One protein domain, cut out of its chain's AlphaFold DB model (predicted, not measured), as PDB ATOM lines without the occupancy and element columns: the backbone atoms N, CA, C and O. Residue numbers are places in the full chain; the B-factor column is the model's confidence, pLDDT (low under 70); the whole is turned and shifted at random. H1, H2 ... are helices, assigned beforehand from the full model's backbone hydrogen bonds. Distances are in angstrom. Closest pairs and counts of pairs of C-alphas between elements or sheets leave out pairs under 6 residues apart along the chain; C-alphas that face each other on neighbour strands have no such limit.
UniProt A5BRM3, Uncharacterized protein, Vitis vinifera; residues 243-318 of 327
ATOM      1  N   THR A 243     117.856  93.378  79.309       80.62
ATOM      2  CA  THR A 243     116.766  92.912  80.172       80.62
ATOM      3  C   THR A 243     115.897  91.912  79.412       80.62
ATOM      4  O   THR A 243     115.639  92.099  78.217       80.62
ATOM      5  N   VAL A 244     115.415  90.868  80.095       89.38
ATOM      6  CA  VAL A 244     114.638  89.789  79.461       89.38
ATOM      7  C   VAL A 244     113.471  90.319  78.609       89.38
ATOM      8  O   VAL A 244     113.372  89.894  77.458       89.38
ATOM      9  N   PRO A 245     112.675  91.330  79.030       89.50
ATOM     10  CA  PRO A 245     111.647  91.923  78.170       89.50
ATOM     11  C   PRO A 245     112.160  92.439  76.812       89.50
ATOM     12  O   PRO A 245     111.485  92.270  75.800       89.50
ATOM     13  N   LYS A 246     113.373  93.011  76.734       88.12
ATOM     14  CA  LYS A 246     113.967  93.460  75.458       88.12
ATOM     15  C   LYS A 246     114.385  92.270  74.590       88.12
ATOM     16  O   LYS A 246     114.139  92.294  73.386       88.12
ATOM     17  N   LYS A 247     114.969  91.224  75.194       89.94
ATOM     18  CA  LYS A 247     115.306  89.951  74.523       89.94
ATOM     19  C   LYS A 247     114.045  89.304  73.937       89.94
ATOM     20  O   LYS A 247     114.048  88.898  72.778       89.94
ATOM     21  N   VAL A 248     112.957  89.287  74.709       91.00
ATOM     22  CA  VAL A 248     111.627  88.802  74.311       91.00
ATOM     23  C   VAL A 248     111.071  89.596  73.139       91.00
ATOM     24  O   VAL A 248     110.802  89.007  72.094       91.00
ATOM     25  N   ILE A 249     110.947  90.920  73.270       90.31
ATOM     26  CA  ILE A 249     110.393  91.786  72.221       90.31
ATOM     27  C   ILE A 249     111.207  91.641  70.928       90.31
ATOM     28  O   ILE A 249     110.637  91.337  69.883       90.31
ATOM     29  N   ALA A 250     112.537  91.748  70.992       88.38
ATOM     30  CA  ALA A 250     113.398  91.651  69.813       88.38
ATOM     31  C   ALA A 250     113.352  90.275  69.116       88.38
ATOM     32  O   ALA A 250     113.598  90.191  67.909       88.38
ATOM     33  N   GLN A 251     113.046  89.189  69.840       88.50
ATOM     34  CA  GLN A 251     112.969  87.852  69.247       88.50
ATOM     35  C   GLN A 251     111.569  87.429  68.802       88.50
ATOM     36  O   GLN A 251     111.462  86.742  67.781       88.50
ATOM     37  N   LEU A 252     110.520  87.847  69.511       90.19
ATOM     38  CA  LEU A 252     109.143  87.439  69.245       90.19
ATOM     39  C   LEU A 252     108.355  88.441  68.395       90.19
ATOM     40  O   LEU A 252     107.588  88.003  67.540       90.19
ATOM     41  N   LEU A 253     108.544  89.754  68.568       90.75
ATOM     42  CA  LEU A 253     107.741  90.776  67.887       90.75
ATOM     43  C   LEU A 253     108.196  90.971  66.430       90.75
ATOM     44  O   LEU A 253     108.918  91.908  66.093       90.75
ATOM     45  N   LYS A 254     107.791  90.047  65.554       90.25
ATOM     46  CA  LYS A 254     108.176  90.009  64.133       90.25
ATOM     47  C   LYS A 254     106.946  89.789  63.232       90.25
ATOM     48  O   LYS A 254     106.882  88.745  62.584       90.25
ATOM     49  N   PRO A 255     105.994  90.740  63.134       88.94
ATOM     50  CA  PRO A 255     104.670  90.506  62.535       88.94
ATOM     51  C   PRO A 255     104.692  89.845  61.143       88.94
ATOM     52  O   PRO A 255     104.049  88.821  60.934       88.94
ATOM     53  N   ARG A 256     105.532  90.344  60.218       85.75
ATOM     54  CA  ARG A 256     105.715  89.776  58.859       85.75
ATOM     55  C   ARG A 256     106.766  88.671  58.733       85.75
ATOM     56  O   ARG A 256     106.918  88.091  57.660       85.75
ATOM     57  N   GLY A 257     107.561  88.440  59.776       85.81
ATOM     58  CA  GLY A 257     108.795  87.650  59.702       85.81
ATOM     59  C   GLY A 257     108.846  86.436  60.626       85.81
ATOM     60  O   GLY A 257     109.770  85.631  60.507       85.81
ATOM     61  N   TRP A 258     107.897  86.301  61.553       89.75
ATOM     62  CA  TRP A 258     107.883  85.207  62.513       89.75
ATOM     63  C   TRP A 258     107.606  83.860  61.840       89.75
ATOM     64  O   TRP A 258     106.776  83.739  60.938       89.75
ATOM     65  N   LYS A 259     108.312  82.828  62.305       85.81
ATOM     66  CA  LYS A 259     108.126  81.429  61.917       85.81
ATOM     67  C   LYS A 259     108.288  80.560  63.168       85.81
ATOM     68  O   LYS A 259     109.172  80.867  63.971       85.81
ATOM     69  N   PRO A 260     107.504  79.478  63.334       84.38
ATOM     70  CA  PRO A 260     107.682  78.551  64.448       84.38
ATOM     71  C   PRO A 260     109.116  77.986  64.502       84.38
ATOM     72  O   PRO A 260     109.638  77.582  63.458       84.38
ATOM     73  N   PRO A 261     109.762  77.913  65.683       83.56
ATOM     74  CA  PRO A 261     111.056  77.250  65.833       83.56
ATOM     75  C   PRO A 261     110.967  75.767  65.452       83.56
ATOM     76  O   PRO A 261     110.196  75.016  66.050       83.56
ATOM     77  N   VAL A 262     111.778  75.330  64.482       84.50
ATOM     78  CA  VAL A 262     111.730  73.962  63.919       84.50
ATOM     79  C   VAL A 262     111.898  72.893  65.005       84.50
ATOM     80  O   VAL A 262     111.139  71.932  65.051       84.50
ATOM     81  N   CYS A 263     112.848  73.095  65.920       82.19
ATOM     82  CA  CYS A 263     113.142  72.162  67.009       82.19
ATOM     83  C   CYS A 263     112.229  72.332  68.240       82.19
ATOM     84  O   CYS A 263     112.500  71.721  69.268       82.19
ATOM     85  N   ARG A 264     111.214  73.212  68.189       81.38
ATOM     86  CA  ARG A 264     110.360  73.662  69.317       81.38
ATOM     87  C   ARG A 264     111.080  74.231  70.556       81.38
ATOM     88  O   ARG A 264     110.409  74.729  71.453       81.38
ATOM     89  N   GLN A 265     112.412  74.220  70.593       84.50
ATOM     90  CA  GLN A 265     113.224  74.838  71.639       84.50
ATOM     91  C   GLN A 265     112.925  76.341  71.755       84.50
ATOM     92  O   GLN A 265     112.876  77.058  70.751       84.50
ATOM     93  N   PHE A 266     112.740  76.808  72.989       88.88
ATOM     94  CA  PHE A 266     112.552  78.219  73.305       88.88
ATOM     95  C   PHE A 266     113.904  78.923  73.510       88.88
ATOM     96  O   PHE A 266     114.920  78.278  73.752       88.88
ATOM     97  N   PHE A 267     113.928  80.250  73.366       89.31
ATOM     98  CA  PHE A 267     115.155  81.065  73.389       89.31
ATOM     99  C   PHE A 267     115.419  81.744  74.748       89.31
ATOM    100  O   PHE A 267     116.366  82.531  74.861       89.31
ATOM    101  N   LEU A 268     114.560  81.479  75.739       91.12
ATOM    102  CA  LEU A 268     114.761  81.856  77.133       91.12
ATOM    103  C   LEU A 268     115.027  80.619  77.987       91.12
ATOM    104  O   LEU A 268     114.387  79.584  77.776       91.12
ATOM    105  N   ASP A 269     115.899  80.773  78.975       92.81
ATOM    106  CA  ASP A 269     116.110  79.781  80.029       92.81
ATOM    107  C   ASP A 269     115.020  79.885  81.113       92.81
ATOM    108  O   ASP A 269     114.318  80.893  81.219       92.81
ATOM    109  N   CYS A 270     114.873  78.856  81.956       94.19
ATOM    110  CA  CYS A 270     113.853  78.827  83.014       94.19
ATOM    111  C   CYS A 270     113.931  80.031  83.971       94.19
ATOM    112  O   CYS A 270     112.894  80.587  84.325       94.19
ATOM    113  N   ASN A 271     115.141  80.468  84.326       94.00
ATOM    114  CA  ASN A 271     115.356  81.631  85.190       94.00
ATOM    115  C   ASN A 271     114.884  82.930  84.517       94.00
ATOM    116  O   ASN A 271     114.188  83.716  85.144       94.00
ATOM    117  N   GLU A 272     115.174  83.121  83.224       93.62
ATOM    118  CA  GLU A 272     114.708  84.300  82.479       93.62
ATOM    119  C   GLU A 272     113.178  84.326  82.339       93.62
ATOM    120  O   GLU A 272     112.574  85.396  82.307       93.62
ATOM    121  N   ILE A 273     112.535  83.156  82.244       94.50
ATOM    122  CA  ILE A 273     111.069  83.050  82.260       94.50
ATOM    123  C   ILE A 273     110.524  83.439  83.643       94.50
ATOM    124  O   ILE A 273     109.533  84.162  83.700       94.50
ATOM    125  N   GLY A 274     111.188  83.028  84.730       95.56
ATOM    126  CA  GLY A 274     110.896  83.482  86.096       95.56
ATOM    127  C   GLY A 274     110.992  85.003  86.225       95.56
ATOM    128  O   GLY A 274     109.978  85.650  86.460       95.56
ATOM    129  N   ASP A 275     112.161  85.584  85.925       93.56
ATOM    130  CA  ASP A 275     112.403  87.037  85.949       93.56
ATOM    131  C   ASP A 275     111.324  87.829  85.178       93.56
ATOM    132  O   ASP A 275     110.929  88.930  85.572       93.56
ATOM    133  N   LEU A 276     110.856  87.285  84.047       93.50
ATOM    134  CA  LEU A 276     109.819  87.884  83.207       93.50
ATOM    135  C   LEU A 276     108.425  87.811  83.848       93.50
ATOM    136  O   LEU A 276     107.688  88.797  83.779       93.50
ATOM    137  N   CYS A 277     108.072  86.675  84.453       96.00
ATOM    138  CA  CYS A 277     106.828  86.499  85.202       96.00
ATOM    139  C   CYS A 277     106.796  87.412  86.432       96.00
ATOM    140  O   CYS A 277     105.856  88.190  86.563       96.00
ATOM    141  N   ASP A 278     107.848  87.408  87.250       95.38
ATOM    142  CA  ASP A 278     107.969  88.229  88.461       95.38
ATOM    143  C   ASP A 278     107.873  89.729  88.126       95.38
ATOM    144  O   ASP A 278     107.176  90.498  88.793       95.38
ATOM    145  N   THR A 279     108.510  90.156  87.026       93.19
ATOM    146  CA  THR A 279     108.402  91.534  86.514       93.19
ATOM    147  C   THR A 279     106.965  91.880  86.104       93.19
ATOM    148  O   THR A 279     106.514  92.999  86.348       93.19
ATOM    149  N   ALA A 280     106.240  90.951  85.474       94.75
ATOM    150  CA  ALA A 280     104.857  91.166  85.051       94.75
ATOM    151  C   ALA A 280     103.882  91.171  86.242       94.75
ATOM    152  O   ALA A 280     103.044  92.065  86.334       94.75
ATOM    153  N   GLU A 281     104.030  90.241  87.188       96.31
ATOM    154  CA  GLU A 281     103.241  90.177  88.424       96.31
ATOM    155  C   GLU A 281     103.424  91.437  89.277       96.31
ATOM    156  O   GLU A 281     102.445  91.989  89.786       96.31
ATOM    157  N   HIS A 282     104.653  91.956  89.370       95.50
ATOM    158  CA  HIS A 282     104.915  93.228  90.037       95.50
ATOM    159  C   HIS A 282     104.211  94.406  89.346       95.50
ATOM    160  O   HIS A 282     103.691  95.286  90.027       95.50
ATOM    161  N   ILE A 283     104.143  94.439  88.010       94.06
ATOM    162  CA  ILE A 283     103.382  95.476  87.289       94.06
ATOM    163  C   ILE A 283     101.884  95.335  87.589       94.06
ATOM    164  O   ILE A 283     101.271  96.300  88.041       94.06
ATOM    165  N   PHE A 284     101.309  94.139  87.433       95.75
ATOM    166  CA  PHE A 284      99.878  93.908  87.663       95.75
ATOM    167  C   PHE A 284      99.448  94.163  89.116       95.75
ATOM    168  O   PHE A 284      98.345  94.647  89.345       95.75
ATOM    169  N   SER A 285     100.324  93.911  90.091       96.25
ATOM    170  CA  SER A 285     100.074  94.179  91.514       96.25
ATOM    171  C   SER A 285     100.073  95.673  91.869       96.25
ATOM    172  O   SER A 285      99.491  96.066  92.879       96.25
ATOM    173  N   ASN A 286     100.712  96.513  91.048       96.69
ATOM    174  CA  ASN A 286     100.684  97.973  91.175       96.69
ATOM    175  C   ASN A 286      99.527  98.619  90.383       96.69
ATOM    176  O   ASN A 286      99.228  99.798  90.589       96.69
ATOM    177  N   GLU A 287      98.881  97.885  89.472       95.62
ATOM    178  CA  GLU A 287      97.760  98.368  88.663       95.62
ATOM    179  C   GLU A 287      96.393  98.040  89.305       95.62
ATOM    180  O   GLU A 287      96.237  97.038  90.004       95.62
ATOM    181  N   PRO A 288      95.356  98.875  89.100       96.75
ATOM    182  CA  PRO A 288      94.032  98.591  89.634       96.75
ATOM    183  C   PRO A 288      93.367  97.440  88.867       96.75
ATOM    184  O   PRO A 288      93.250  97.491  87.644       96.75
ATOM    185  N   SER A 289      92.800  96.469  89.592       95.25
ATOM    186  CA  SER A 289      92.054  95.325  89.027       95.25
ATOM    187  C   SER A 289      90.899  95.703  88.077       95.25
ATOM    188  O   SER A 289      90.396  94.839  87.361       95.25
ATOM    189  N   VAL A 290      90.464  96.968  88.063       96.94
ATOM    190  CA  VAL A 290      89.558  97.533  87.055       96.94
ATOM    191  C   VAL A 290      90.299  98.647  86.312       96.94
ATOM    192  O   VAL A 290      90.387  99.780  86.789       96.94
ATOM    193  N   LEU A 291      90.845  98.319  85.140       94.25
ATOM    194  CA  LEU A 291      91.611  99.250  84.308       94.25
ATOM    195  C   LEU A 291      90.699 100.264  83.596       94.25
ATOM    196  O   LEU A 291      89.779  99.897  82.864       94.25
ATOM    197  N   VAL A 292      91.000 101.557  83.747       94.81
ATOM    198  CA  VAL A 292      90.293 102.654  83.061       94.81
ATOM    199  C   VAL A 292      91.059 103.052  81.798       94.81
ATOM    200  O   VAL A 292      91.873 103.977  81.799       94.81
ATOM    201  N   VAL A 293      90.810 102.328  80.707       93.06
ATOM    202  CA  VAL A 293      91.493 102.544  79.421       93.06
ATOM    203  C   VAL A 293      90.849 103.694  78.638       93.06
ATOM    204  O   VAL A 293      89.628 103.838  78.602       93.06
ATOM    205  N   LYS A 294      91.674 104.531  77.997       90.31
ATOM    206  CA  LYS A 294      91.233 105.654  77.153       90.31
ATOM    207  C   LYS A 294      91.298 105.281  75.673       90.31
ATOM    208  O   LYS A 294      92.171 104.525  75.262       90.31
ATOM    209  N   ALA A 295      90.389 105.841  74.877       90.44
ATOM    210  CA  ALA A 295      90.416 105.704  73.425       90.44
ATOM    211  C   ALA A 295      91.529 106.577  72.789       90.44
ATOM    212  O   ALA A 295      91.823 107.648  73.330       90.44
ATOM    213  N   PRO A 296      92.096 106.174  71.634       90.00
ATOM    214  CA  PRO A 296      91.802 104.941  70.903       90.00
ATOM    215  C   PRO A 296      92.467 103.717  71.553       90.00
ATOM    216  O   PRO A 296      93.561 103.798  72.101       90.00
ATOM    217  N   VAL A 297      91.794 102.569  71.485       89.44
ATOM    218  CA  VAL A 297      92.277 101.281  72.003       89.44
ATOM    219  C   VAL A 297      91.832 100.170  71.057       89.44
ATOM    220  O   VAL A 297      90.770 100.262  70.443       89.44
ATOM    221  N   LYS A 298      92.646  99.120  70.943       89.38
ATOM    222  CA  LYS A 298      92.341  97.901  70.190       89.38
ATOM    223  C   LYS A 298      92.203  96.752  71.180       89.38
ATOM    224  O   LYS A 298      93.077  96.560  72.020       89.38
ATOM    225  N   ILE A 299      91.084  96.039  71.105       91.94
ATOM    226  CA  ILE A 299      90.739  94.931  72.000       91.94
ATOM    227  C   ILE A 299      90.663  93.670  71.144       91.94
ATOM    228  O   ILE A 299      89.962  93.650  70.133       91.94
ATOM    229  N   PHE A 300      91.382  92.632  71.557       92.19
ATOM    230  CA  PHE A 300      91.387  91.323  70.914       92.19
ATOM    231  C   PHE A 300      90.841  90.279  71.895       92.19
ATOM    232  O   PHE A 300      90.986  90.439  73.107       92.19
ATOM    233  N   GLY A 301      90.177  89.249  71.366       94.06
ATOM    234  CA  GLY A 301      89.663  88.127  72.156       94.06
ATOM    235  C   GLY A 301      90.716  87.047  72.409       94.06
ATOM    236  O   GLY A 301      91.917  87.278  72.260       94.06
ATOM    237  N   ASP A 302      90.247  85.853  72.764       94.75
ATOM    238  CA  ASP A 302      91.108  84.733  73.139       94.75
ATOM    239  C   ASP A 302      92.018  84.261  71.997       94.75
ATOM    240  O   ASP A 302      91.607  84.125  70.845       94.75
ATOM    241  N   LEU A 303      93.275  83.969  72.347       94.25
ATOM    242  CA  LEU A 303      94.308  83.517  71.407       94.25
ATOM    243  C   LEU A 303      94.771  82.075  71.653       94.25
ATOM    244  O   LEU A 303      95.448  81.522  70.796       94.25
ATOM    245  N   HIS A 304      94.484  81.477  72.816       93.62
ATOM    246  CA  HIS A 304      94.831  80.087  73.182       93.62
ATOM    247  C   HIS A 304      96.250  79.602  72.778       93.62
ATOM    248  O   HIS A 304      96.454  78.444  72.420       93.62
ATOM    249  N   GLY A 305      97.257  80.482  72.830       90.81
ATOM    250  CA  GLY A 305      98.640  80.161  72.444       90.81
ATOM    251  C   GLY A 305      98.934  80.183  70.933       90.81
ATOM    252  O   GLY A 305     100.064  79.897  70.533       90.81
ATOM    253  N   GLN A 306      97.975  80.571  70.086       92.81
ATOM    254  CA  GLN A 306      98.134  80.759  68.638       92.81
ATOM    255  C   GLN A 306      98.977  82.007  68.314       92.81
ATOM    256  O   GLN A 306      98.500  83.011  67.788       92.81
ATOM    257  N   PHE A 307     100.279  81.938  68.602       92.00
ATOM    258  CA  PHE A 307     101.215  83.048  68.394       92.00
ATOM    259  C   PHE A 307     101.264  83.539  66.931       92.00
ATOM    260  O   PHE A 307     101.496  84.719  66.676       92.00
ATOM    261  N   GLY A 308     100.992  82.659  65.960       92.69
ATOM    262  CA  GLY A 308     100.878  83.041  64.549       92.69
ATOM    263  C   GLY A 308      99.759  84.057  64.286       92.69
ATOM    264  O   GLY A 308      99.949  84.975  63.492       92.69
ATOM    265  N   ASP A 309      98.631  83.950  64.987       93.38
ATOM    266  CA  ASP A 309      97.510  84.880  64.837       93.38
ATOM    267  C   ASP A 309      97.759  86.193  65.591       93.38
ATOM    268  O   ASP A 309      97.470  87.259  65.053       93.38
ATOM    269  N   LEU A 310      98.445  86.154  66.741       93.38
ATOM    270  CA  LEU A 310      98.966  87.362  67.403       93.38
ATOM    271  C   LEU A 310      99.887  88.182  66.476       93.38
ATOM    272  O   LEU A 310      99.787  89.407  66.422       93.38
ATOM    273  N   MET A 311     100.760  87.521  65.706       93.75
ATOM    274  CA  MET A 311     101.616  88.203  64.725       93.75
ATOM    275  C   MET A 311     100.831  88.795  63.553       93.75
ATOM    276  O   MET A 311     101.183  89.876  63.087       93.75
ATOM    277  N   ARG A 312      99.748  88.143  63.113       91.94
ATOM    278  CA  ARG A 312      98.847  88.686  62.082       91.94
ATOM    279  C   ARG A 312      98.102  89.925  62.583       91.94
ATOM    280  O   ARG A 312      98.038  90.910  61.855       91.94
ATOM    281  N   LEU A 313      97.623  89.918  63.830       92.50
ATOM    282  CA  LEU A 313      96.992  91.087  64.452       92.50
ATOM    283  C   LEU A 313      97.959  92.280  64.531       92.50
ATOM    284  O   LEU A 313      97.580  93.394  64.186       92.50
ATOM    285  N   PHE A 314      99.225  92.062  64.903       92.00
ATOM    286  CA  PHE A 314     100.226  93.138  64.900       92.00
ATOM    287  C   PHE A 314     100.676  93.586  63.495       92.00
ATOM    288  O   PHE A 314     101.241  94.672  63.376       92.00
ATOM    289  N   ASP A 315     100.449  92.797  62.439       91.00
ATOM    290  CA  ASP A 315     100.724  93.224  61.057       91.00
ATOM    291  C   ASP A 315      99.569  94.034  60.451       91.00
ATOM    292  O   ASP A 315      99.796  94.985  59.705       91.00
ATOM    293  N   GLU A 316      98.328  93.673  60.787       91.31
ATOM    294  CA  GLU A 316      97.122  94.357  60.311       91.31
ATOM    295  C   GLU A 316      96.833  95.647  61.097       91.31
ATOM    296  O   GLU A 316      96.473  96.661  60.503       91.31
ATOM    297  N   TYR A 317      97.042  95.638  62.419       89.06
ATOM    298  CA  TYR A 317      96.687  96.751  63.309       89.06
ATOM    299  C   TYR A 317      97.880  97.507  63.910       89.06
ATOM    300  O   TYR A 317      97.659  98.459  64.664       89.06
ATOM    301  N   GLY A 318      99.116  97.117  63.593       88.25
ATOM    302  CA  GLY A 318     100.336  97.704  64.149       88.25
ATOM    303  C   GLY A 318     100.848  96.996  65.410       88.25
ATOM    304  O   GLY A 318     100.093  96.441  66.210       88.25
TER     305      GLY A 318
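Overview. This is residues 243 to 318 of the 327 residues of an uncharacterized protein of Vitis vinifera (UniProt A5BRM3). What shape does the backbone make? It is a loose, open frame: H2, the longest helix, forms one side, the short H3 lies across the open middle from it, and two long links bow out between them. H1 runs from the first half of H2 toward the side where H3 lies. What is it made of? The printed part has 76 residues with three named helices, H1, H2, H3 in chain order, and no named strand; it is all helix by class, though only 36 residues are in named elements. How large is it? It is loose, with a radius of gyration of the C-alphas of 14.8 A and spans of 41 by 32 by 22 A.

Along the chain. Where is the longest helix? H2 is residues 270 to 286, 24.6 A long, from C-alpha 270 at (113.853, 78.827, 83.014). Where are the others? H1 is residues 244 to 252, 11.8 A long, from C-alpha 244 at (114.638, 89.789, 79.461). H3 is residues 307 to 316, 14.5 A long, ending at C-alpha 316 at (97.122, 94.357, 60.311).

Arrangement. What touches H2? H1 touches it, through residues 272 to 276 of H2 alone; their closest C-alphas, of Val 244 and Glu 272, are 6.3 A apart. Their lines are about perpendicular, but only just, at 72 degrees. Where does H3 stand? It is apart from H1 and from H2. How are the helix backbones? In H1, H2 and H3 every O i to N i+4 pair is within hydrogen-bond range.

Size, cuts and confidence. Which links are long? Both are, with 17 residues from H1 to H2 and 20 from H2 to H3. What stands free? Residues 261 to 266, 281 to 297, of which 281 to 286 belong to H2, and 301 to 306 do. Is anything cut or uncertain? The printed part has no cut, and no printed residue is under 70 in pLDDT.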